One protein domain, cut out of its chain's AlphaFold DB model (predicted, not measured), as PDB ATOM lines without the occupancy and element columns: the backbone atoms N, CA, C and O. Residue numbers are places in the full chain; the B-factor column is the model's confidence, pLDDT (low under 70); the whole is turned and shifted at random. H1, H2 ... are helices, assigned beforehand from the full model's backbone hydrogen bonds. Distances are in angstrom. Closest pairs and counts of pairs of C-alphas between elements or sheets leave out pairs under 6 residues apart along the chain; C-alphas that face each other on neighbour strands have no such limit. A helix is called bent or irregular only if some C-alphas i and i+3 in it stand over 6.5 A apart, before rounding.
ATOM      1  N   GLU A  18     121.823 147.907  88.669       40.31
ATOM      2  CA  GLU A  18     122.321 146.539  88.504       40.31
ATOM      3  C   GLU A  18     122.249 145.746  89.812       40.31
ATOM      4  O   GLU A  18     121.834 144.584  89.815       40.31
ATOM      5  N   GLU A  19     122.574 146.380  90.940       41.78
ATOM      6  CA  GLU A  19     122.491 145.749  92.255       41.78
ATOM      7  C   GLU A  19     121.047 145.417  92.636       41.78
ATOM      8  O   GLU A  19     120.772 144.295  93.069       41.78
ATOM      9  N   VAL A  20     120.113 146.346  92.414       41.41
ATOM     10  CA  VAL A  20     118.683 146.148  92.713       41.41
ATOM     11  C   VAL A  20     118.069 145.060  91.823       41.41
ATOM     12  O   VAL A  20     117.328 144.196  92.305       41.41
ATOM     13  N   SER A  21     118.397 145.065  90.528       40.75
ATOM     14  CA  SER A  21     117.894 144.093  89.550       40.75
ATOM     15  C   SER A  21     118.403 142.676  89.832       40.75
ATOM     16  O   SER A  21     117.628 141.715  89.843       40.75
ATOM     17  N   ARG A  22     119.694 142.540  90.158       46.81
ATOM     18  CA  ARG A  22     120.314 141.260  90.522       46.81
ATOM     19  C   ARG A  22     119.688 140.658  91.778       46.81
ATOM     20  O   ARG A  22     119.305 139.492  91.764       46.81
ATOM     21  N   VAL A  23     119.524 141.459  92.832       42.56
ATOM     22  CA  VAL A  23     118.929 141.010  94.103       42.56
ATOM     23  C   VAL A  23     117.474 140.577  93.914       42.56
ATOM     24  O   VAL A  23     117.054 139.557  94.457       42.56
ATOM     25  N   SER A  24     116.713 141.312  93.100       42.91
ATOM     26  CA  SER A  24     115.320 140.971  92.786       42.91
ATOM     27  C   SER A  24     115.215 139.653  92.017       42.91
ATOM     28  O   SER A  24     114.370 138.815  92.331       42.91
ATOM     29  N   LYS A  25     116.100 139.442  91.037       44.75
ATOM     30  CA  LYS A  25     116.155 138.206  90.254       44.75
ATOM     31  C   LYS A  25     116.528 137.003  91.117       44.75
ATOM     32  O   LYS A  25     115.847 135.990  91.060       44.75
ATOM     33  N   GLU A  26     117.534 137.127  91.971       46.72
ATOM     34  CA  GLU A  26     117.952 136.037  92.858       46.72
ATOM     35  C   GLU A  26     116.907 135.708  93.925       46.72
ATOM     36  O   GLU A  26     116.695 134.536  94.232       46.72
ATOM     37  N   LEU A  27     116.202 136.713  94.457       45.06
ATOM     38  CA  LEU A  27     115.051 136.485  95.328       45.06
ATOM     39  C   LEU A  27     113.985 135.665  94.596       45.06
ATOM     40  O   LEU A  27     113.488 134.682  95.143       45.06
ATOM     41  N   MET A  28     113.658 136.031  93.357       45.66
ATOM     42  CA  MET A  28     112.689 135.290  92.553       45.66
ATOM     43  C   MET A  28     113.180 133.883  92.211       45.66
ATOM     44  O   MET A  28     112.402 132.943  92.336       45.66
ATOM     45  N   ASP A  29     114.455 133.692  91.882       46.31
ATOM     46  CA  ASP A  29     115.049 132.375  91.616       46.31
ATOM     47  C   ASP A  29     115.046 131.482  92.872       46.31
ATOM     48  O   ASP A  29     114.800 130.276  92.785       46.31
ATOM     49  N   VAL A  30     115.247 132.066  94.060       45.31
ATOM     50  CA  VAL A  30     115.136 131.381  95.360       45.31
ATOM     51  C   VAL A  30     113.682 131.036  95.690       45.31
ATOM     52  O   VAL A  30     113.405 129.922  96.135       45.31
ATOM     53  N   LEU A  31     112.744 131.958  95.462       41.56
ATOM     54  CA  LEU A  31     111.313 131.749  95.712       41.56
ATOM     55  C   LEU A  31     110.703 130.720  94.749       41.56
ATOM     56  O   LEU A  31     109.808 129.969  95.135       41.56
ATOM     57  N   THR A  32     111.203 130.665  93.513       42.72
ATOM     58  CA  THR A  32     110.722 129.772  92.447       42.72
ATOM     59  C   THR A  32     111.512 128.470  92.330       42.72
ATOM     60  O   THR A  32     111.090 127.576  91.600       42.72
ATOM     61  N   GLY A  43     109.611 126.893  97.387       34.34
ATOM     62  CA  GLY A  43     108.721 127.265  98.496       34.34
ATOM     63  C   GLY A  43     109.396 127.586  99.834       34.34
ATOM     64  O   GLY A  43     110.551 127.251 100.075       34.34
ATOM     65  N   LEU A  44     108.624 128.281 100.681       40.66
ATOM     66  CA  LEU A  44     108.951 128.855 101.995       40.66
ATOM     67  C   LEU A  44     110.036 128.121 102.811       40.66
ATOM     68  O   LEU A  44     110.008 126.905 102.973       40.66
ATOM     69  N   LEU A  45     110.862 128.908 103.513       53.22
ATOM     70  CA  LEU A  45     111.790 128.464 104.572       53.22
ATOM     71  C   LEU A  45     111.105 127.729 105.755       53.22
ATOM     72  O   LEU A  45     111.794 127.248 106.650       53.22
ATOM     73  N   ILE A  46     109.769 127.650 105.775       52.28
ATOM     74  CA  ILE A  46     108.939 127.015 106.805       52.28
ATOM     75  C   ILE A  46     108.026 125.995 106.123       52.28
ATOM     76  O   ILE A  46     107.195 126.360 105.290       52.28
ATOM     77  N   THR A  47     108.156 124.719 106.488       52.81
ATOM     78  CA  THR A  47     107.317 123.654 105.927       52.81
ATOM     79  C   THR A  47     105.997 123.509 106.689       52.81
ATOM     80  O   THR A  47     105.873 123.899 107.852       52.81
ATOM     81  N   ASN A  48     105.006 122.859 106.069       55.34
ATOM     82  CA  ASN A  48     103.768 122.472 106.758       55.34
ATOM     83  C   ASN A  48     104.035 121.603 107.998       55.34
ATOM     84  O   ASN A  48     103.290 121.674 108.974       55.34
ATOM     85  N   GLU A  49     105.086 120.783 107.967       56.31
ATOM     86  CA  GLU A  49     105.446 119.936 109.100       56.31
ATOM     87  C   GLU A  49     106.026 120.755 110.255       56.31
ATOM     88  O   GLU A  49     105.699 120.503 111.412       56.31
ATOM     89  N   ASP A  50     106.801 121.801 109.970       58.78
ATOM     90  CA  ASP A  50     107.297 122.713 111.004       58.78
ATOM     91  C   ASP A  50     106.142 123.440 111.710       58.78
ATOM     92  O   ASP A  50     106.102 123.485 112.940       58.78
ATOM     93  N   VAL A  51     105.135 123.901 110.959       66.12
ATOM     94  CA  VAL A  51     103.919 124.503 111.539       66.12
ATOM     95  C   VAL A  51     103.157 123.497 112.404       66.12
ATOM     96  O   VAL A  51     102.730 123.827 113.512       66.12
ATOM     97  N   ARG A  52     103.006 122.245 111.949       67.12
ATOM     98  CA  ARG A  52     102.375 121.184 112.753       67.12
ATOM     99  C   ARG A  52     103.148 120.899 114.038       67.12
ATOM    100  O   ARG A  52     102.518 120.707 115.079       67.12
ATOM    101  N   ARG A  53     104.484 120.888 113.988       66.56
ATOM    102  CA  ARG A  53     105.351 120.699 115.163       66.56
ATOM    103  C   ARG A  53     105.153 121.821 116.184       66.56
ATOM    104  O   ARG A  53     104.946 121.528 117.362       66.56
ATOM    105  N   ILE A  54     105.104 123.078 115.739       74.62
ATOM    106  CA  ILE A  54     104.835 124.222 116.625       74.62
ATOM    107  C   ILE A  54     103.423 124.135 117.219       74.62
ATOM    108  O   ILE A  54     103.265 124.244 118.433       74.62
ATOM    109  N   ARG A  55     102.396 123.852 116.406       76.44
ATOM    110  CA  ARG A  55     101.014 123.693 116.897       76.44
ATOM    111  C   ARG A  55     100.877 122.567 117.918       76.44
ATOM    112  O   ARG A  55     100.118 122.705 118.872       76.44
ATOM    113  N   ARG A  56     101.617 121.464 117.756       72.19
ATOM    114  CA  ARG A  56     101.649 120.381 118.748       72.19
ATOM    115  C   ARG A  56     102.196 120.878 120.083       72.19
ATOM    116  O   ARG A  56     101.547 120.667 121.098       72.19
ATOM    117  N   TYR A  57     103.337 121.569 120.068       79.31
ATOM    118  CA  TYR A  57     103.894 122.205 121.264       79.31
ATOM    119  C   TYR A  57     102.884 123.156 121.924       79.31
ATOM    120  O   TYR A  57     102.658 123.067 123.128       79.31
ATOM    121  N   VAL A  58     102.237 124.017 121.135       78.75
ATOM    122  CA  VAL A  58     101.250 124.991 121.623       78.75
ATOM    123  C   VAL A  58     100.061 124.293 122.273       78.75
ATOM    124  O   VAL A  58      99.715 124.622 123.401       78.75
ATOM    125  N   ASN A  59      99.472 123.297 121.612       72.31
ATOM    126  CA  ASN A  59      98.336 122.553 122.154       72.31
ATOM    127  C   ASN A  59      98.698 121.841 123.461       72.31
ATOM    128  O   ASN A  59      97.937 121.913 124.422       72.31
ATOM    129  N   THR A  60      99.872 121.204 123.520       77.06
ATOM    130  CA  THR A  60     100.368 120.580 124.752       77.06
ATOM    131  C   THR A  60     100.562 121.620 125.853       77.06
ATOM    132  O   THR A  60     100.101 121.409 126.967       77.06
ATOM    133  N   GLY A  61     101.194 122.757 125.547       79.12
ATOM    134  CA  GLY A  61     101.439 123.827 126.512       79.12
ATOM    135  C   GLY A  61     100.159 124.470 127.049       79.12
ATOM    136  O   GLY A  61     100.075 124.771 128.236       79.12
ATOM    137  N   LEU A  62      99.141 124.636 126.200       83.00
ATOM    138  CA  LEU A  62      97.825 125.143 126.597       83.00
ATOM    139  C   LEU A  62      97.074 124.178 127.520       83.00
ATOM    140  O   LEU A  62      96.329 124.634 128.384       83.00
ATOM    141  N   ALA A  63      97.284 122.871 127.354       81.19
ATOM    142  CA  ALA A  63      96.643 121.829 128.150       81.19
ATOM    143  C   ALA A  63      97.321 121.570 129.510       81.19
ATOM    144  O   ALA A  63      96.807 120.773 130.292       81.19
ATOM    145  N   LEU A  64      98.466 122.202 129.799       80.31
ATOM    146  CA  LEU A  64      99.156 122.005 131.074       80.31
ATOM    147  C   LEU A  64      98.331 122.567 132.245       80.31
ATOM    148  O   LEU A  64      97.880 123.716 132.164       80.31
ATOM    149  N   PRO A  65      98.180 121.813 133.351       80.75
ATOM    150  CA  PRO A  65      97.534 122.319 134.554       80.75
ATOM    151  C   PRO A  65      98.415 123.389 135.196       80.75
ATOM    152  O   PRO A  65      99.609 123.174 135.410       80.75
ATOM    153  N   THR A  66      97.836 124.544 135.506       90.44
ATOM    154  CA  THR A  66      98.539 125.667 136.154       90.44
ATOM    155  C   THR A  66      98.027 125.943 137.562       90.44
ATOM    156  O   THR A  66      98.711 126.600 138.346       90.44
ATOM    157  N   ALA A  67      96.849 125.422 137.919       92.81
ATOM    158  CA  ALA A  67      96.338 125.507 139.275       92.81
ATOM    159  C   ALA A  67      97.191 124.634 140.202       92.81
ATOM    160  O   ALA A  67      97.399 123.449 139.940       92.81
ATOM    161  N   LEU A  68      97.662 125.213 141.311       90.19
ATOM    162  CA  LEU A  68      98.556 124.521 142.243       90.19
ATOM    163  C   LEU A  68      97.969 123.193 142.735       90.19
ATOM    164  O   LEU A  68      98.707 122.229 142.873       90.19
ATOM    165  N   GLU A  69      96.659 123.127 142.963       88.44
ATOM    166  CA  GLU A  69      95.997 121.908 143.429       88.44
ATOM    167  C   GLU A  69      95.995 120.793 142.372       88.44
ATOM    168  O   GLU A  69      96.316 119.645 142.674       88.44
ATOM    169  N   GLU A  70      95.729 121.131 141.109       85.25
ATOM    170  CA  GLU A  70      95.808 120.182 139.990       85.25
ATOM    171  C   GLU A  70      97.244 119.683 139.798       85.25
ATOM    172  O   GLU A  70      97.481 118.495 139.581       85.25
ATOM    173  N   VAL A  71      98.220 120.585 139.936       81.81
ATOM    174  CA  VAL A  71      99.641 120.236 139.854       81.81
ATOM    175  C   VAL A  71     100.068 119.378 141.043       81.81
ATOM    176  O   VAL A  71     100.780 118.401 140.840       81.81
ATOM    177  N   ARG A  72      99.607 119.674 142.268       81.44
ATOM    178  CA  ARG A  72      99.843 118.836 143.457       81.44
ATOM    179  C   ARG A  72      99.358 117.414 143.221       81.44
ATOM    180  O   ARG A  72     100.105 116.479 143.488       81.44
ATOM    181  N   GLN A  73      98.151 117.249 142.687       79.44
ATOM    182  CA  GLN A  73      97.610 115.931 142.355       79.44
ATOM    183  C   GLN A  73      98.445 115.233 141.273       79.44
ATOM    184  O   GLN A  73      98.769 114.057 141.426       79.44
ATOM    185  N   LEU A  74      98.866 115.967 140.236       72.25
ATOM    186  CA  LEU A  74      99.705 115.444 139.153       72.25
ATOM    187  C   LEU A  74     101.061 114.916 139.650       72.25
ATOM    188  O   LEU A  74     101.536 113.897 139.155       72.25
ATOM    189  N   VAL A  75     101.686 115.593 140.618       68.75
ATOM    190  CA  VAL A  75     103.024 115.234 141.124       68.75
ATOM    191  C   VAL A  75     103.005 114.285 142.331       68.75
ATOM    192  O   VAL A  75     104.066 113.969 142.862       68.75
ATOM    193  N   GLY A  76     101.832 113.802 142.763       67.69
ATOM    194  CA  GLY A  76     101.711 112.804 143.838       67.69
ATOM    195  C   GLY A  76     101.422 113.356 145.243       67.69
ATOM    196  O   GLY A  76     101.630 112.660 146.234       67.69
ATOM    197  N   GLY A  77     100.916 114.585 145.354       56.03
ATOM    198  CA  GLY A  77     100.229 115.114 146.541       56.03
ATOM    199  C   GLY A  77     101.106 115.703 147.652       56.03
ATOM    200  O   GLY A  77     100.625 116.557 148.394       56.03
ATOM    201  N   SER A  78     102.382 115.320 147.764       57.47
ATOM    202  CA  SER A  78     103.322 115.854 148.771       57.47
ATOM    203  C   SER A  78     104.621 116.334 148.129       57.47
ATOM    204  O   SER A  78     104.948 115.923 147.018       57.47
ATOM    205  N   ASP A  79     105.362 117.199 148.829       61.53
ATOM    206  CA  ASP A  79     106.738 117.540 148.456       61.53
ATOM    207  C   ASP A  79     107.535 116.239 148.285       61.53
ATOM    208  O   ASP A  79     107.610 115.415 149.199       61.53
ATOM    209  N   ASN A  80     108.081 116.027 147.089       63.97
ATOM    210  CA  ASN A  80     108.857 114.835 146.750       63.97
ATOM    211  C   ASN A  80     110.240 114.837 147.422       63.97
ATOM    212  O   ASN A  80     111.028 113.917 147.205       63.97
ATOM    213  N   GLY A  81     110.535 115.859 148.234       65.44
ATOM    214  CA  GLY A  81     111.789 116.006 148.960       65.44
ATOM    215  C   GLY A  81     112.954 116.387 148.049       65.44
ATOM    216  O   GLY A  81     114.092 116.422 148.515       65.44
ATOM    217  N   ILE A  82     112.685 116.671 146.768       68.19
ATOM    218  CA  ILE A  82     113.675 117.093 145.779       68.19
ATOM    219  C   ILE A  82     113.466 118.592 145.515       68.19
ATOM    220  O   ILE A  82     112.518 118.974 144.817       68.19
ATOM    221  N   PRO A  83     114.352 119.466 146.029       76.31
ATOM    222  CA  PRO A  83     114.285 120.897 145.759       76.31
ATOM    223  C   PRO A  83     114.180 121.186 144.254       76.31
ATOM    224  O   PRO A  83     114.974 120.689 143.459       76.31
ATOM    225  N   GLY A  84     113.190 121.990 143.854       73.69
ATOM    226  CA  GLY A  84     112.938 122.348 142.448       73.69
ATOM    227  C   GLY A  84     111.946 121.447 141.696       73.69
ATOM    228  O   GLY A  84     111.531 121.804 140.586       73.69
ATOM    229  N   LEU A  85     111.511 120.337 142.305       76.44
ATOM    230  CA  LEU A  85     110.452 119.456 141.789       76.44
ATOM    231  C   LEU A  85     109.172 119.467 142.634       76.44
ATOM    232  O   LEU A  85     108.249 118.705 142.344       76.44
ATOM    233  N   GLY A  86     109.101 120.333 143.647       80.81
ATOM    234  CA  GLY A  86     107.881 120.552 144.415       80.81
ATOM    235  C   GLY A  86     106.728 121.085 143.545       80.81
ATOM    236  O   GLY A  86     106.978 121.699 142.497       80.81
ATOM    237  N   PRO A  87     105.466 120.889 143.967       83.81
ATOM    238  CA  PRO A  87     104.279 121.297 143.213       83.81
ATOM    239  C   PRO A  87     104.298 122.759 142.744       83.81
ATOM    240  O   PRO A  87     103.917 123.056 141.615       83.81
ATOM    241  N   GLU A  88     104.792 123.669 143.578       89.88
ATOM    242  CA  GLU A  88     104.912 125.097 143.284       89.88
ATOM    243  C   GLU A  88     105.857 125.348 142.102       89.88
ATOM    244  O   GLU A  88     105.510 126.063 141.163       89.88
ATOM    245  N   ALA A  89     107.022 124.697 142.103       85.38
ATOM    246  CA  ALA A  89     108.018 124.846 141.048       85.38
ATOM    247  C   ALA A  89     107.552 124.235 139.715       85.38
ATOM    248  O   ALA A  89     107.971 124.684 138.645       85.38
ATOM    249  N   ILE A  90     106.727 123.181 139.749       81.19
ATOM    250  CA  ILE A  90     106.113 122.602 138.543       81.19
ATOM    251  C   ILE A  90     105.002 123.515 138.010       81.19
ATOM    252  O   ILE A  90     104.954 123.763 136.804       81.19
ATOM    253  N   ALA A  91     104.165 124.072 138.889       86.81
ATOM    254  CA  ALA A  91     103.092 124.990 138.512       86.81
ATOM    255  C   ALA A  91     103.634 126.279 137.873       86.81
ATOM    256  O   ALA A  91     103.082 126.762 136.880       86.81
ATOM    257  N   GLU A  92     104.750 126.801 138.388       92.69
ATOM    258  CA  GLU A  92     105.457 127.940 137.799       92.69
ATOM    259  C   GLU A  92     105.939 127.633 136.372       92.69
ATOM    260  O   GLU A  92     105.653 128.397 135.447       92.69
ATOM    261  N   LEU A  93     106.582 126.477 136.154       83.94
ATOM    262  CA  LEU A  93     107.011 126.069 134.813       83.94
ATOM    263  C   LEU A  93     105.824 125.895 133.860       83.94
ATOM    264  O   LEU A  93     105.870 126.387 132.731       83.94
ATOM    265  N   HIS A  94     104.764 125.208 134.291       87.69
ATOM    266  CA  HIS A  94     103.560 125.033 133.478       87.69
ATOM    267  C   HIS A  94     102.946 126.378 133.095       87.69
ATOM    268  O   HIS A  94     102.578 126.574 131.939       87.69
ATOM    269  N   THR A  95     102.906 127.332 134.027       94.31
ATOM    270  CA  THR A  95     102.429 128.694 133.764       94.31
ATOM    271  C   THR A  95     103.301 129.399 132.727       94.31
ATOM    272  O   THR A  95     102.769 129.990 131.783       94.31
ATOM    273  N   GLY A  96     104.629 129.290 132.837       87.12
ATOM    274  CA  GLY A  96     105.569 129.825 131.848       87.12
ATOM    275  C   GLY A  96     105.351 129.243 130.446       87.12
ATOM    276  O   GLY A  96     105.227 129.990 129.473       87.12
ATOM    277  N   ILE A  97     105.217 127.916 130.341       79.88
ATOM    278  CA  ILE A  97     104.949 127.223 129.070       79.88
ATOM    279  C   ILE A  97     103.584 127.629 128.501       79.88
ATOM    280  O   ILE A  97     103.483 127.913 127.308       79.88
ATOM    281  N   GLN A  98     102.542 127.686 129.332       91.25
ATOM    282  CA  GLN A  98     101.191 128.039 128.898       91.25
ATOM    283  C   GLN A  98     101.130 129.486 128.386       91.25
ATOM    284  O   GLN A  98     100.519 129.753 127.350       91.25
ATOM    285  N   ASN A  99     101.787 130.426 129.072       94.06
ATOM    286  CA  ASN A  99     101.877 131.820 128.634       94.06
ATOM    287  C   ASN A  99     102.642 131.950 127.313       94.06
ATOM    288  O   ASN A  99     102.191 132.653 126.408       94.06
ATOM    289  N   HIS A 100     103.748 131.218 127.163       89.38
ATOM    290  CA  HIS A 100     104.482 131.171 125.906       89.38
ATOM    291  C   HIS A 100     103.623 130.589 124.769       89.38
ATOM    292  O   HIS A 100     103.522 131.193 123.704       89.38
ATOM    293  N   ALA A 101     102.910 129.484 125.007       86.25
ATOM    294  CA  ALA A 101     101.999 128.885 124.032       86.25
ATOM    295  C   ALA A 101     100.872 129.846 123.596       86.25
ATOM    296  O   ALA A 101     100.575 129.936 122.405       86.25
ATOM    297  N   LYS A 102     100.292 130.626 124.523       94.62
ATOM    298  CA  LYS A 102      99.267 131.649 124.215       94.62
ATOM    299  C   LYS A 102      99.768 132.729 123.249       94.62
ATOM    300  O   LYS A 102      98.974 133.261 122.476       94.62
ATOM    301  N   SER A 103     101.066 133.039 123.255       92.12
ATOM    302  CA  SER A 103     101.643 134.056 122.362       92.12
ATOM    303  C   SER A 103     101.678 133.633 120.882       92.12
ATOM    304  O   SER A 103     101.704 134.490 119.997       92.12
ATOM    305  N   TRP A 104     101.602 132.326 120.595       89.00
ATOM    306  CA  TRP A 104     101.726 131.790 119.237       89.00
ATOM    307  C   TRP A 104     100.620 132.258 118.285       89.00
ATOM    308  O   TRP A 104     100.900 132.570 117.132       89.00
ATOM    309  N   SER A 105      99.368 132.351 118.747       88.19
ATOM    310  CA  SER A 105      98.223 132.649 117.870       88.19
ATOM    311  C   SER A 105      98.366 133.992 117.139       88.19
ATOM    312  O   SER A 105      98.082 134.089 115.941       88.19
ATOM    313  N   ALA A 106      98.868 135.020 117.831       86.88
ATOM    314  CA  ALA A 106      99.122 136.322 117.225       86.88
ATOM    315  C   ALA A 106     100.253 136.254 116.184       86.88
ATOM    316  O   ALA A 106     100.152 136.864 115.121       86.88
ATOM    317  N   ILE A 107     101.312 135.489 116.465       84.94
ATOM    318  CA  ILE A 107     102.448 135.296 115.556       84.94
ATOM    319  C   ILE A 107     102.001 134.555 114.297       84.94
ATOM    320  O   ILE A 107     102.279 135.010 113.193       84.94
ATOM    321  N   GLU A 108     101.252 133.465 114.454       82.19
ATOM    322  CA  GLU A 108     100.724 132.674 113.346       82.19
ATOM    323  C   GLU A 108      99.819 133.507 112.431       82.19
ATOM    324  O   GLU A 108      99.974 133.479 111.209       82.19
ATOM    325  N   THR A 109      98.931 134.312 113.019       82.38
ATOM    326  CA  THR A 109      98.063 135.231 112.268       82.38
ATOM    327  C   THR A 109      98.885 136.266 111.496       82.38
ATOM    328  O   THR A 109      98.638 136.507 110.314       82.38
ATOM    329  N   ASN A 110      99.904 136.853 112.131       77.94
ATOM    330  CA  ASN A 110     100.787 137.823 111.481       77.94
ATOM    331  C   ASN A 110     101.604 137.188 110.345       77.94
ATOM    332  O   ASN A 110     101.745 137.799 109.291       77.94
ATOM    333  N   MET A 111     102.082 135.952 110.513       72.31
ATOM    334  CA  MET A 111     102.790 135.212 109.462       72.31
ATOM    335  C   MET A 111     101.900 134.932 108.249       72.31
ATOM    336  O   MET A 111     102.335 135.123 107.115       72.31
ATOM    337  N   GLN A 112     100.651 134.516 108.470       72.12
ATOM    338  CA  GLN A 112      99.677 134.311 107.392       72.12
ATOM    339  C   GLN A 112      99.369 135.616 106.655       72.12
ATOM    340  O   GLN A 112      99.310 135.642 105.421       72.12
ATOM    341  N   LYS A 113      99.216 136.708 107.412       72.31
ATOM    342  CA  LYS A 113      99.006 138.040 106.852       72.31
ATOM    343  C   LYS A 113     100.198 138.479 106.008       72.31
ATOM    344  O   LYS A 113      99.998 138.818 104.855       72.31
ATOM    345  N   VAL A 114     101.424 138.379 106.524       67.94
ATOM    346  CA  VAL A 114     102.643 138.711 105.770       67.94
ATOM    347  C   VAL A 114     102.759 137.885 104.491       67.94
ATOM    348  O   VAL A 114     103.082 138.446 103.452       67.94
ATOM    349  N   GLY A 115     102.446 136.585 104.525       61.66
ATOM    350  CA  GLY A 115     102.433 135.757 103.315       61.66
ATOM    351  C   GLY A 115     101.439 136.252 102.256       61.66
ATOM    352  O   GLY A 115     101.770 136.302 101.073       61.66
ATOM    353  N   SER A 116     100.246 136.672 102.684       62.44
ATOM    354  CA  SER A 116      99.223 137.246 101.797       62.44
ATOM    355  C   SER A 116      99.633 138.630 101.279       62.44
ATOM    356  O   SER A 116      99.534 138.902 100.085       62.44
ATOM    357  N   ASP A 117     100.158 139.478 102.164       64.50
ATOM    358  CA  ASP A 117     100.644 140.824 101.864       64.50
ATOM    359  C   ASP A 117     101.806 140.769 100.857       64.50
ATOM    360  O   ASP A 117     101.828 141.555  99.919       64.50
ATOM    361  N   LEU A 118     102.744 139.824 101.002       63.22
ATOM    362  CA  LEU A 118     103.859 139.597 100.070       63.22
ATOM    363  C   LEU A 118     103.384 139.143  98.688       63.22
ATOM    364  O   LEU A 118     103.952 139.551  97.676       63.22
ATOM    365  N   TYR A 119     102.343 138.309  98.632       58.28
ATOM    366  CA  TYR A 119     101.761 137.877  97.364       58.28
ATOM    367  C   TYR A 119     101.164 139.066  96.603       58.28
ATOM    368  O   TYR A 119     101.523 139.302  95.447       58.28
ATOM    369  N   VAL A 120     100.329 139.865  97.275       61.88
ATOM    370  CA  VAL A 120      99.757 141.093  96.699       61.88
ATOM    371  C   VAL A 120     100.864 142.085  96.329       61.88
ATOM    372  O   VAL A 120     100.840 142.642  95.231       61.88
ATOM    373  N   PHE A 121     101.874 142.226  97.193       64.44
ATOM    374  CA  PHE A 121     103.038 143.069  96.948       64.44
ATOM    375  C   PHE A 121     103.754 142.702  95.655       64.44
ATOM    376  O   PHE A 121     104.005 143.572  94.827       64.44
ATOM    377  N   SER A 122     104.044 141.417  95.451       56.59
ATOM    378  CA  SER A 122     104.752 140.953  94.257       56.59
ATOM    379  C   SER A 122     103.982 141.252  92.968       56.59
ATOM    380  O   SER A 122     104.577 141.712  91.996       56.59
ATOM    381  N   GLY A 123     102.657 141.071  92.977       57.34
ATOM    382  CA  GLY A 123     101.806 141.387  91.831       57.34
ATOM    383  C   GLY A 123     101.821 142.879  91.507       57.34
ATOM    384  O   GLY A 123     102.106 143.265  90.376       57.34
ATOM    385  N   ASN A 124     101.595 143.721  92.516       64.56
ATOM    386  CA  ASN A 124     101.568 145.171  92.340       64.56
ATOM    387  C   ASN A 124     102.944 145.743  91.972       64.56
ATOM    388  O   ASN A 124     103.022 146.634  91.132       64.56
ATOM    389  N   LEU A 125     104.031 145.204  92.531       66.88
ATOM    390  CA  LEU A 125     105.396 145.583  92.168       66.88
ATOM    391  C   LEU A 125     105.671 145.316  90.684       66.88
ATOM    392  O   LEU A 125     106.209 146.184  89.999       66.88
ATOM    393  N   ILE A 126     105.284 144.139  90.180       65.62
ATOM    394  CA  ILE A 126     105.430 143.796  88.759       65.62
ATOM    395  C   ILE A 126     104.616 144.761  87.894       65.62
ATOM    396  O   ILE A 126     105.132 145.240  86.883       65.62
ATOM    397  N   THR A 127     103.382 145.081  88.286       67.81
ATOM    398  CA  THR A 127     102.537 146.041  87.564       67.81
ATOM    399  C   THR A 127     103.172 147.429  87.521       67.81
ATOM    400  O   THR A 127     103.400 147.940  86.428       67.81
ATOM    401  N   ILE A 128     103.550 148.000  88.669       67.62
ATOM    402  CA  ILE A 128     104.168 149.333  88.750       67.62
ATOM    403  C   ILE A 128     105.483 149.370  87.958       67.62
ATOM    404  O   ILE A 128     105.722 150.298  87.188       67.62
ATOM    405  N   ALA A 129     106.327 148.341  88.076       65.31
ATOM    406  CA  ALA A 129     107.566 148.252  87.304       65.31
ATOM    407  C   ALA A 129     107.296 148.168  85.791       65.31
ATOM    408  O   ALA A 129     107.988 148.812  85.002       65.31
ATOM    409  N   THR A 130     106.272 147.418  85.380       70.00
ATOM    410  CA  THR A 130     105.858 147.319  83.973       70.00
ATOM    411  C   THR A 130     105.345 148.660  83.451       70.00
ATOM    412  O   THR A 130     105.690 149.047  82.336       70.00
ATOM    413  N   GLU A 131     104.578 149.393  84.256       72.56
ATOM    414  CA  GLU A 131     104.083 150.732  83.929       72.56
ATOM    415  C   GLU A 131     105.222 151.749  83.824       72.56
ATOM    416  O   GLU A 131     105.267 152.494  82.849       72.56
ATOM    417  N   ILE A 132     106.187 151.736  84.748       71.06
ATOM    418  CA  ILE A 132     107.389 152.583  84.690       71.06
ATOM    419  C   ILE A 132     108.199 152.284  83.423       71.06
ATOM    420  O   ILE A 132     108.561 153.201  82.684       71.06
ATOM    421  N   VAL A 133     108.459 151.007  83.126       73.94
ATOM    422  CA  VAL A 133     109.178 150.604  81.906       73.94
ATOM    423  C   VAL A 133     108.403 151.025  80.658       73.94
ATOM    424  O   VAL A 133     109.000 151.546  79.715       73.94
ATOM    425  N   GLY A 134     107.083 150.827  80.640       74.19
ATOM    426  CA  GLY A 134     106.211 151.245  79.545       74.19
ATOM    427  C   GLY A 134     106.218 152.759  79.343       74.19
ATOM    428  O   GLY A 134     106.350 153.226  78.213       74.19
ATOM    429  N   PHE A 135     106.162 153.522  80.434       78.94
ATOM    430  CA  PHE A 135     106.244 154.977  80.427       78.94
ATOM    431  C   PHE A 135     107.571 155.454  79.831       78.94
ATOM    432  O   PHE A 135     107.565 156.276  78.918       78.94
ATOM    433  N   ILE A 136     108.702 154.901  80.291       74.69
ATOM    434  CA  ILE A 136     110.041 155.248  79.789       74.69
ATOM    435  C   ILE A 136     110.160 154.915  78.297       74.69
ATOM    436  O   ILE A 136     110.604 155.755  77.517       74.69
ATOM    437  N   LYS A 137     109.702 153.729  77.874       79.06
ATOM    438  CA  LYS A 137     109.688 153.322  76.457       79.06
ATOM    439  C   LYS A 137     108.765 154.182  75.584       79.06
ATOM    440  O   LYS A 137     108.960 154.268  74.372       79.06
ATOM    441  N   GLY A 138     107.756 154.807  76.188       81.44
ATOM    442  CA  GLY A 138     106.829 155.734  75.545       81.44
ATOM    443  C   GLY A 138     107.339 157.175  75.427       81.44
ATOM    444  O   GLY A 138     106.635 158.006  74.852       81.44
ATOM    445  N   LEU A 139     108.516 157.501  75.972       82.50
ATOM    446  CA  LEU A 139     109.129 158.819  75.797       82.50
ATOM    447  C   LEU A 139     109.677 158.967  74.376       82.50
ATOM    448  O   LEU A 139     110.344 158.067  73.855       82.50
ATOM    449  N   ASP A 140     109.457 160.132  73.774       82.12
ATOM    450  CA  ASP A 140     109.902 160.407  72.405       82.12
ATOM    451  C   ASP A 140     111.437 160.394  72.322       82.12
ATOM    452  O   ASP A 140     112.022 159.890  71.361       82.12
ATOM    453  N   SER A 141     112.102 160.855  73.385       79.31
ATOM    454  CA  SER A 141     113.557 160.807  73.559       79.31
ATOM    455  C   SER A 141     114.081 159.366  73.570       79.31
ATOM    456  O   SER A 141     115.091 159.081  72.933       79.31
ATOM    457  N   TYR A 142     113.383 158.441  74.244       77.25
ATOM    458  CA  TYR A 142     113.782 157.030  74.316       77.25
ATOM    459  C   TYR A 142     113.703 156.352  72.941       77.25
ATOM    460  O   TYR A 142     114.605 155.607  72.555       77.25
ATOM    461  N   GLN A 143     112.642 156.641  72.185       80.62
ATOM    462  CA  GLN A 143     112.427 156.082  70.847       80.62
ATOM    463  C   GLN A 143     113.390 156.674  69.815       80.62
ATOM    464  O   GLN A 143     113.975 155.938  69.023       80.62
ATOM    465  N   THR A 144     113.600 157.992  69.852       79.12
ATOM    466  CA  THR A 144     114.470 158.698  68.898       79.12
ATOM    467  C   THR A 144     115.932 158.288  69.047       79.12
ATOM    468  O   THR A 144     116.642 158.159  68.054       79.12
ATOM    469  N   LEU A 145     116.381 158.055  70.282       75.50
ATOM    470  CA  LEU A 145     117.746 157.620  70.577       75.50
ATOM    471  C   LEU A 145     117.950 156.105  70.409       75.50
ATOM    472  O   LEU A 145     119.060 155.630  70.630       75.50
ATOM    473  N   GLN A 146     116.902 155.352  70.045       75.19
ATOM    474  CA  GLN A 146     116.930 153.891  69.884       75.19
ATOM    475  C   GLN A 146     117.548 153.164  71.094       75.19
ATOM    476  O   GLN A 146     118.225 152.149  70.956       75.19
ATOM    477  N   VAL A 147     117.294 153.677  72.306       71.50
ATOM    478  CA  VAL A 147     117.940 153.202  73.547       71.50
ATOM    479  C   VAL A 147     117.684 151.711  73.795       71.50
ATOM    480  O   VAL A 147     118.514 151.031  74.386       71.50
ATOM    481  N   GLY A 148     116.553 151.182  73.315       66.69
ATOM    482  CA  GLY A 148     116.197 149.766  73.440       66.69
ATOM    483  C   GLY A 148     117.115 148.787  72.696       66.69
ATOM    484  O   GLY A 148     117.129 147.614  73.061       66.69
ATOM    485  N   ASP A 149     117.885 149.257  71.710       76.62
ATOM    486  CA  ASP A 149     118.818 148.438  70.919       76.62
ATOM    487  C   ASP A 149     120.257 148.496  71.463       76.62
ATOM    488  O   ASP A 149     121.157 147.820  70.955       76.62
ATOM    489  N   LEU A 150     120.485 149.308  72.499       73.06
ATOM    490  CA  LEU A 150     121.793 149.535  73.095       73.06
ATOM    491  C   LEU A 150     121.990 148.670  74.341       73.06
ATOM    492  O   LEU A 150     121.099 148.490  75.171       73.06
ATOM    493  N   THR A 151     123.205 148.156  74.501       70.44
ATOM    494  CA  THR A 151     123.639 147.532  75.757       70.44
ATOM    495  C   THR A 151     123.870 148.590  76.844       70.44
ATOM    496  O   THR A 151     124.197 149.732  76.512       70.44
ATOM    497  N   PRO A 152     123.790 148.236  78.143       65.44
ATOM    498  CA  PRO A 152     124.059 149.176  79.238       65.44
ATOM    499  C   PRO A 152     125.400 149.913  79.089       65.44
ATOM    500  O   PRO A 152     125.452 151.135  79.166       65.44
ATOM    501  N   SER A 153     126.467 149.194  78.727       68.25
ATOM    502  CA  SER A 153     127.799 149.779  78.521       68.25
ATOM    503  C   SER A 153     127.876 150.757  77.343       68.25
ATOM    504  O   SER A 153     128.732 151.635  77.339       68.25
ATOM    505  N   GLN A 154     127.017 150.605  76.330       70.56
ATOM    506  CA  GLN A 154     126.918 151.562  75.225       70.56
ATOM    507  C   GLN A 154     126.146 152.815  75.640       70.56
ATOM    508  O   GLN A 154     126.511 153.902  75.206       70.56
ATOM    509  N   ILE A 155     125.125 152.670  76.493       68.06
ATOM    510  CA  ILE A 155     124.351 153.791  77.045       68.06
ATOM    511  C   ILE A 155     125.245 154.676  77.925       68.06
ATOM    512  O   ILE A 155     125.240 155.891  77.753       68.06
ATOM    513  N   ASP A 156     126.083 154.086  78.784       70.06
ATOM    514  CA  ASP A 156     127.004 154.828  79.666       70.06
ATOM    515  C   ASP A 156     128.063 155.649  78.912       70.06
ATOM    516  O   ASP A 156     128.627 156.604  79.444       70.06
ATOM    517  N   GLN A 157     128.349 155.278  77.662       75.25
ATOM    518  CA  GLN A 157     129.293 155.988  76.795       75.25
ATOM    519  C   GLN A 157     128.628 157.102  75.976       75.25
ATOM    520  O   GLN A 157     129.328 157.854  75.290       75.25
ATOM    521  N   MET A 158     127.297 157.223  76.016       69.12
ATOM    522  CA  MET A 158     126.592 158.279  75.297       69.12
ATOM    523  C   MET A 158     126.807 159.634  75.984       69.12
ATOM    524  O   MET A 158     126.799 159.724  77.213       69.12
ATOM    525  N   PRO A 159     126.967 160.726  75.213       69.25
ATOM    526  CA  PRO A 159     126.960 162.059  75.793       69.25
ATOM    527  C   PRO A 159     125.614 162.312  76.496       69.25
ATOM    528  O   PRO A 159     124.585 161.860  75.989       69.25
ATOM    529  N   PRO A 160     125.583 163.054  77.620       66.31
ATOM    530  CA  PRO A 160     124.336 163.392  78.295       66.31
ATOM    531  C   PRO A 160     123.376 164.083  77.323       66.31
ATOM    532  O   PRO A 160     123.682 165.155  76.796       66.31
ATOM    533  N   VAL A 161     122.220 163.468  77.072       64.94
ATOM    534  CA  VAL A 161     121.184 164.031  76.201       64.94
ATOM    535  C   VAL A 161     120.099 164.646  77.075       64.94
ATOM    536  O   VAL A 161     119.557 163.985  77.960       64.94
ATOM    537  N   ALA A 162     119.782 165.919  76.842       66.50
ATOM    538  CA  ALA A 162     118.660 166.563  77.511       66.50
ATOM    539  C   ALA A 162     117.339 165.917  77.066       66.50
ATOM    540  O   ALA A 162     117.158 165.604  75.887       66.50
ATOM    541  N   LEU A 163     116.406 165.749  78.004       68.81
ATOM    542  CA  LEU A 163     115.044 165.330  77.681       68.81
ATOM    543  C   LEU A 163     114.407 166.331  76.716       68.81
ATOM    544  O   LEU A 163     114.524 167.543  76.904       68.81
ATOM    545  N   MET A 164     113.681 165.829  75.719       76.75
ATOM    546  CA  MET A 164     112.874 166.686  74.855       76.75
ATOM    547  C   MET A 164     111.811 167.436  75.679       76.75
ATOM    548  O   MET A 164     111.275 166.907  76.657       76.75
ATOM    549  N   ASP A 165     111.454 168.656  75.265       78.31
ATOM    550  CA  ASP A 165     110.505 169.522  75.993       78.31
ATOM    551  C   ASP A 165     109.156 168.843  76.284       78.31
ATOM    552  O   ASP A 165     108.533 169.063  77.325       78.31
ATOM    553  N   GLN A 166     108.694 167.994  75.364       76.81
ATOM    554  CA  GLN A 166     107.454 167.229  75.504       76.81
ATOM    555  C   GLN A 166     107.553 166.084  76.520       76.81
ATOM    556  O   GLN A 166     106.570 165.796  77.200       76.81
ATOM    557  N   ASP A 167     108.732 165.482  76.678       79.06
ATOM    558  CA  ASP A 167     108.983 164.438  77.673       79.06
ATOM    559  C   ASP A 167     109.199 165.037  79.064       79.06
ATOM    560  O   ASP A 167     108.702 164.494  80.051       79.06
ATOM    561  N   SER A 168     109.827 166.215  79.144       78.81
ATOM    562  CA  SER A 168     109.978 166.972  80.394       78.81
ATOM    563  C   SER A 168     108.628 167.257  81.068       78.81
ATOM    564  O   SER A 168     108.515 167.191  82.290       78.81
ATOM    565  N   LYS A 169     107.563 167.484  80.285       82.38
ATOM    566  CA  LYS A 169     106.193 167.672  80.803       82.38
ATOM    567  C   LYS A 169     105.571 166.402  81.386       82.38
ATOM    568  O   LYS A 169     104.639 166.504  82.180       82.38
ATOM    569  N   LYS A 170     106.061 165.221  81.002       80.38
ATOM    570  CA  LYS A 170     105.573 163.927  81.495       80.38
ATOM    571  C   LYS A 170     106.296 163.511  82.792       80.38
ATOM    572  O   LYS A 170     105.750 162.719  83.553       80.38
ATOM    573  N   MET A 171     107.467 164.085  83.095       76.69
ATOM    574  CA  MET A 171     108.293 163.740  84.269       76.69
ATOM    575  C   MET A 171     107.566 163.742  85.624       76.69
ATOM    576  O   MET A 171     107.822 162.827  86.407       76.69
ATOM    577  N   PRO A 172     106.624 164.661  85.919       82.31
ATOM    578  CA  PRO A 172     105.848 164.582  87.156       82.31
ATOM    579  C   PRO A 172     105.064 163.269  87.314       82.31
ATOM    580  O   PRO A 172     104.945 162.764  88.424       82.31
ATOM    581  N   GLY A 173     104.571 162.683  86.215       74.19
ATOM    582  CA  GLY A 173     103.875 161.392  86.241       74.19
ATOM    583  C   GLY A 173     104.808 160.217  86.542       74.19
ATOM    584  O   GLY A 173     104.444 159.326  87.301       74.19
ATOM    585  N   LEU A 174     106.038 160.247  86.019       72.94
ATOM    586  CA  LEU A 174     107.062 159.249  86.348       72.94
ATOM    587  C   LEU A 174     107.471 159.324  87.822       72.94
ATOM    588  O   LEU A 174     107.602 158.296  88.479       72.94
ATOM    589  N   LEU A 175     107.653 160.540  88.346       72.62
ATOM    590  CA  LEU A 175     107.977 160.749  89.757       72.62
ATOM    591  C   LEU A 175     106.863 160.234  90.674       72.62
ATOM    592  O   LEU A 175     107.171 159.573  91.661       72.62
ATOM    593  N   ALA A 176     105.592 160.445  90.312       74.56
ATOM    594  CA  ALA A 176     104.458 159.904  91.061       74.56
ATOM    595  C   ALA A 176     104.477 158.365  91.125       74.56
ATOM    596  O   ALA A 176     104.362 157.807  92.211       74.56
ATOM    597  N   LEU A 177     104.727 157.677  90.002       68.75
ATOM    598  CA  LEU A 177     104.846 156.208  89.976       68.75
ATOM    599  C   LEU A 177     106.004 155.695  90.851       68.75
ATOM    600  O   LEU A 177     105.891 154.664  91.513       68.75
ATOM    601  N   ILE A 178     107.128 156.416  90.862       67.31
ATOM    602  CA  ILE A 178     108.283 156.091  91.710       67.31
ATOM    603  C   ILE A 178     107.961 156.326  93.192       67.31
ATOM    604  O   ILE A 178     108.386 155.542  94.043       67.31
ATOM    605  N   ASP A 179     107.229 157.385  93.528       70.19
ATOM    606  CA  ASP A 179     106.840 157.664  94.910       70.19
ATOM    607  C   ASP A 179     105.806 156.655  95.429       70.19
ATOM    608  O   ASP A 179     105.960 156.160  96.549       70.19
ATOM    609  N   ASP A 180     104.846 156.247  94.596       66.44
ATOM    610  CA  ASP A 180     103.913 155.158  94.905       66.44
ATOM    611  C   ASP A 180     104.668 153.849  95.176       66.44
ATOM    612  O   ASP A 180     104.422 153.175  96.181       66.44
ATOM    613  N   LEU A 181     105.670 153.527  94.346       64.62
ATOM    614  CA  LEU A 181     106.543 152.372  94.553       64.62
ATOM    615  C   LEU A 181     107.282 152.432  95.901       64.62
ATOM    616  O   LEU A 181     107.345 151.431  96.620       64.62
ATOM    617  N   LYS A 182     107.830 153.596  96.275       60.62
ATOM    618  CA  LYS A 182     108.535 153.779  97.558       60.62
ATOM    619  C   LYS A 182     107.609 153.567  98.753       60.62
ATOM    620  O   LYS A 182     107.997 152.881  99.702       60.62
ATOM    621  N   VAL A 183     106.413 154.160  98.726       67.56
ATOM    622  CA  VAL A 183     105.411 153.998  99.795       67.56
ATOM    623  C   VAL A 183     105.053 152.524  99.938       67.56
ATOM    624  O   VAL A 183     105.103 151.976 101.042       67.56
ATOM    625  N   TYR A 184     104.802 151.862  98.813       63.69
ATOM    626  CA  TYR A 184     104.404 150.467  98.778       63.69
ATOM    627  C   TYR A 184     105.485 149.525  99.338       63.69
ATOM    628  O   TYR A 184     105.205 148.673 100.182       63.69
ATOM    629  N   ILE A 185     106.755 149.727  98.968       60.69
ATOM    630  CA  ILE A 185     107.890 148.979  99.540       60.69
ATOM    631  C   ILE A 185     107.996 149.204 101.058       60.69
ATOM    632  O   ILE A 185     108.210 148.253 101.818       60.69
ATOM    633  N   LYS A 186     107.828 150.448 101.522       61.41
ATOM    634  CA  LYS A 186     107.962 150.808 102.942       61.41
ATOM    635  C   LYS A 186     106.913 150.114 103.817       61.41
ATOM    636  O   LYS A 186     107.260 149.560 104.862       61.41
ATOM    637  N   GLU A 187     105.650 150.113 103.404       64.44
ATOM    638  CA  GLU A 187     104.556 149.509 104.179       64.44
ATOM    639  C   GLU A 187     104.722 147.990 104.333       64.44
ATOM    640  O   GLU A 187     104.626 147.446 105.441       64.44
ATOM    641  N   HIS A 188     105.058 147.299 103.242       62.50
ATOM    642  CA  HIS A 188     105.261 145.850 103.250       62.50
ATOM    643  C   HIS A 188     106.536 145.430 104.014       62.50
ATOM    644  O   HIS A 188     106.557 144.380 104.672       62.50
ATOM    645  N   SER A 189     107.566 146.284 104.034       58.12
ATOM    646  CA  SER A 189     108.764 146.103 104.867       58.12
ATOM    647  C   SER A 189     108.452 146.180 106.371       58.12
ATOM    648  O   SER A 189     108.897 145.332 107.155       58.12
ATOM    649  N   ALA A 190     107.610 147.131 106.792       59.47
ATOM    650  CA  ALA A 190     107.204 147.275 108.192       59.47
ATOM    651  C   ALA A 190     106.394 146.067 108.707       59.47
ATOM    652  O   ALA A 190     106.670 145.551 109.796       59.47
ATOM    653  N   SER A 191     105.432 145.580 107.910       62.72
ATOM    654  CA  SER A 191     104.616 144.392 108.235       62.72
ATOM    655  C   SER A 191     105.488 143.143 108.432       62.72
ATOM    656  O   SER A 191     105.353 142.408 109.420       62.72
ATOM    657  N   THR A 192     106.470 142.953 107.547       61.41
ATOM    658  CA  THR A 192     107.388 141.813 107.625       61.41
ATOM    659  C   THR A 192     108.333 141.916 108.822       61.41
ATOM    660  O   THR A 192     108.539 140.932 109.539       61.41
ATOM    661  N   THR A 193     108.837 143.118 109.111       62.50
ATOM    662  CA  THR A 193     109.712 143.379 110.264       62.50
ATOM    663  C   THR A 193     109.025 143.036 111.584       62.50
ATOM    664  O   THR A 193     109.597 142.332 112.417       62.50
TER     665      THR A 193
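What this domain is: This is residues 18 to 32 and 43 to 193 of the 307 residues of the protein "Binary cytotoxin component" of Pseudomonas coronafaciens pv. atropurpurea (UniProt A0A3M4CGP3). A long rod is built on one gently bent helix, H4, which makes most of its length, with H8 folded back alongside its longer arm, H4b. H2 packs with residues 57 to 62 on the other arm, H4a, near the bend, H3 packs on residues 87 to 91 at one end of the rod, and short H5, H6 and H7 lie on the way from H4b to H8; residues 19 to 27 of H1 stand free. The printed part has 166 residues with eight named helices, H1 to H8 in order, and no named strand: all helix. It is extended, with a radius of gyration of the C-alphas of 29.0 A, and spans 91 by 27 by 25 A.

Where its parts are: Find C-alpha 18 at (122.321, 146.539, 88.504), where H1, residues 18 to 32, begins its 20.8 A. H2, residues 48 to 62, runs 20.9 A, and H3 is residues 68 to 74. H4, residues 87 to 137, was assigned as one helix by its hydrogen bonds but is bent: C-alphas 102 and 105 are 6.5 A apart. Its arms are H4a, residues 87 to 102, 22.2 A, and H4b, residues 105 to 137, 47.7 A. H5 is residues 140 to 144, H6 152 to 155 and H7 165 to 168. H8, residues 171 to 193, runs 33.1 A to C-alpha 193 at (109.712, 143.379, 110.264).

How they stand to each other: H4 is the hub, touching three helices. H2 touches H4a, C-alphas of Val 58 and Ala 101 closest at 4.6 A, at a steep tilt of 41 degrees, opposite ways. H3 touches H4a about perpendicular, at 79 degrees, C-alphas of Arg 72 and Pro 87 closest at 5.1 A. H8 touches H4b at a shallow tilt of 17 degrees, opposite ways, C-alphas of Val 114 and Thr 192 closest at 6.0 A. H5 and H7 only just touch, with 3 pairs of C-alphas within 8 A, Asp 140 and Asp 167 closest at 6.7 A. H1 and H6 touch no helix. Every O i to N i+4 pair is within hydrogen-bond range in H1, H2, H3, H4a, H4b, H5 and H8; H6 and H7 are too short for one.

The domain as a whole: The C-alphas of Ser 78 and Thr 144, the two farthest apart, are 91.3 A apart. Residues 33 to 42 are not printed; C-alphas 32 and 43 are 6.8 A apart across this cut. The link from H3 to H4 is long. Mean pLDDT of the printed part is 70.3, with 76 residues under 70, among them residues 18 to 32.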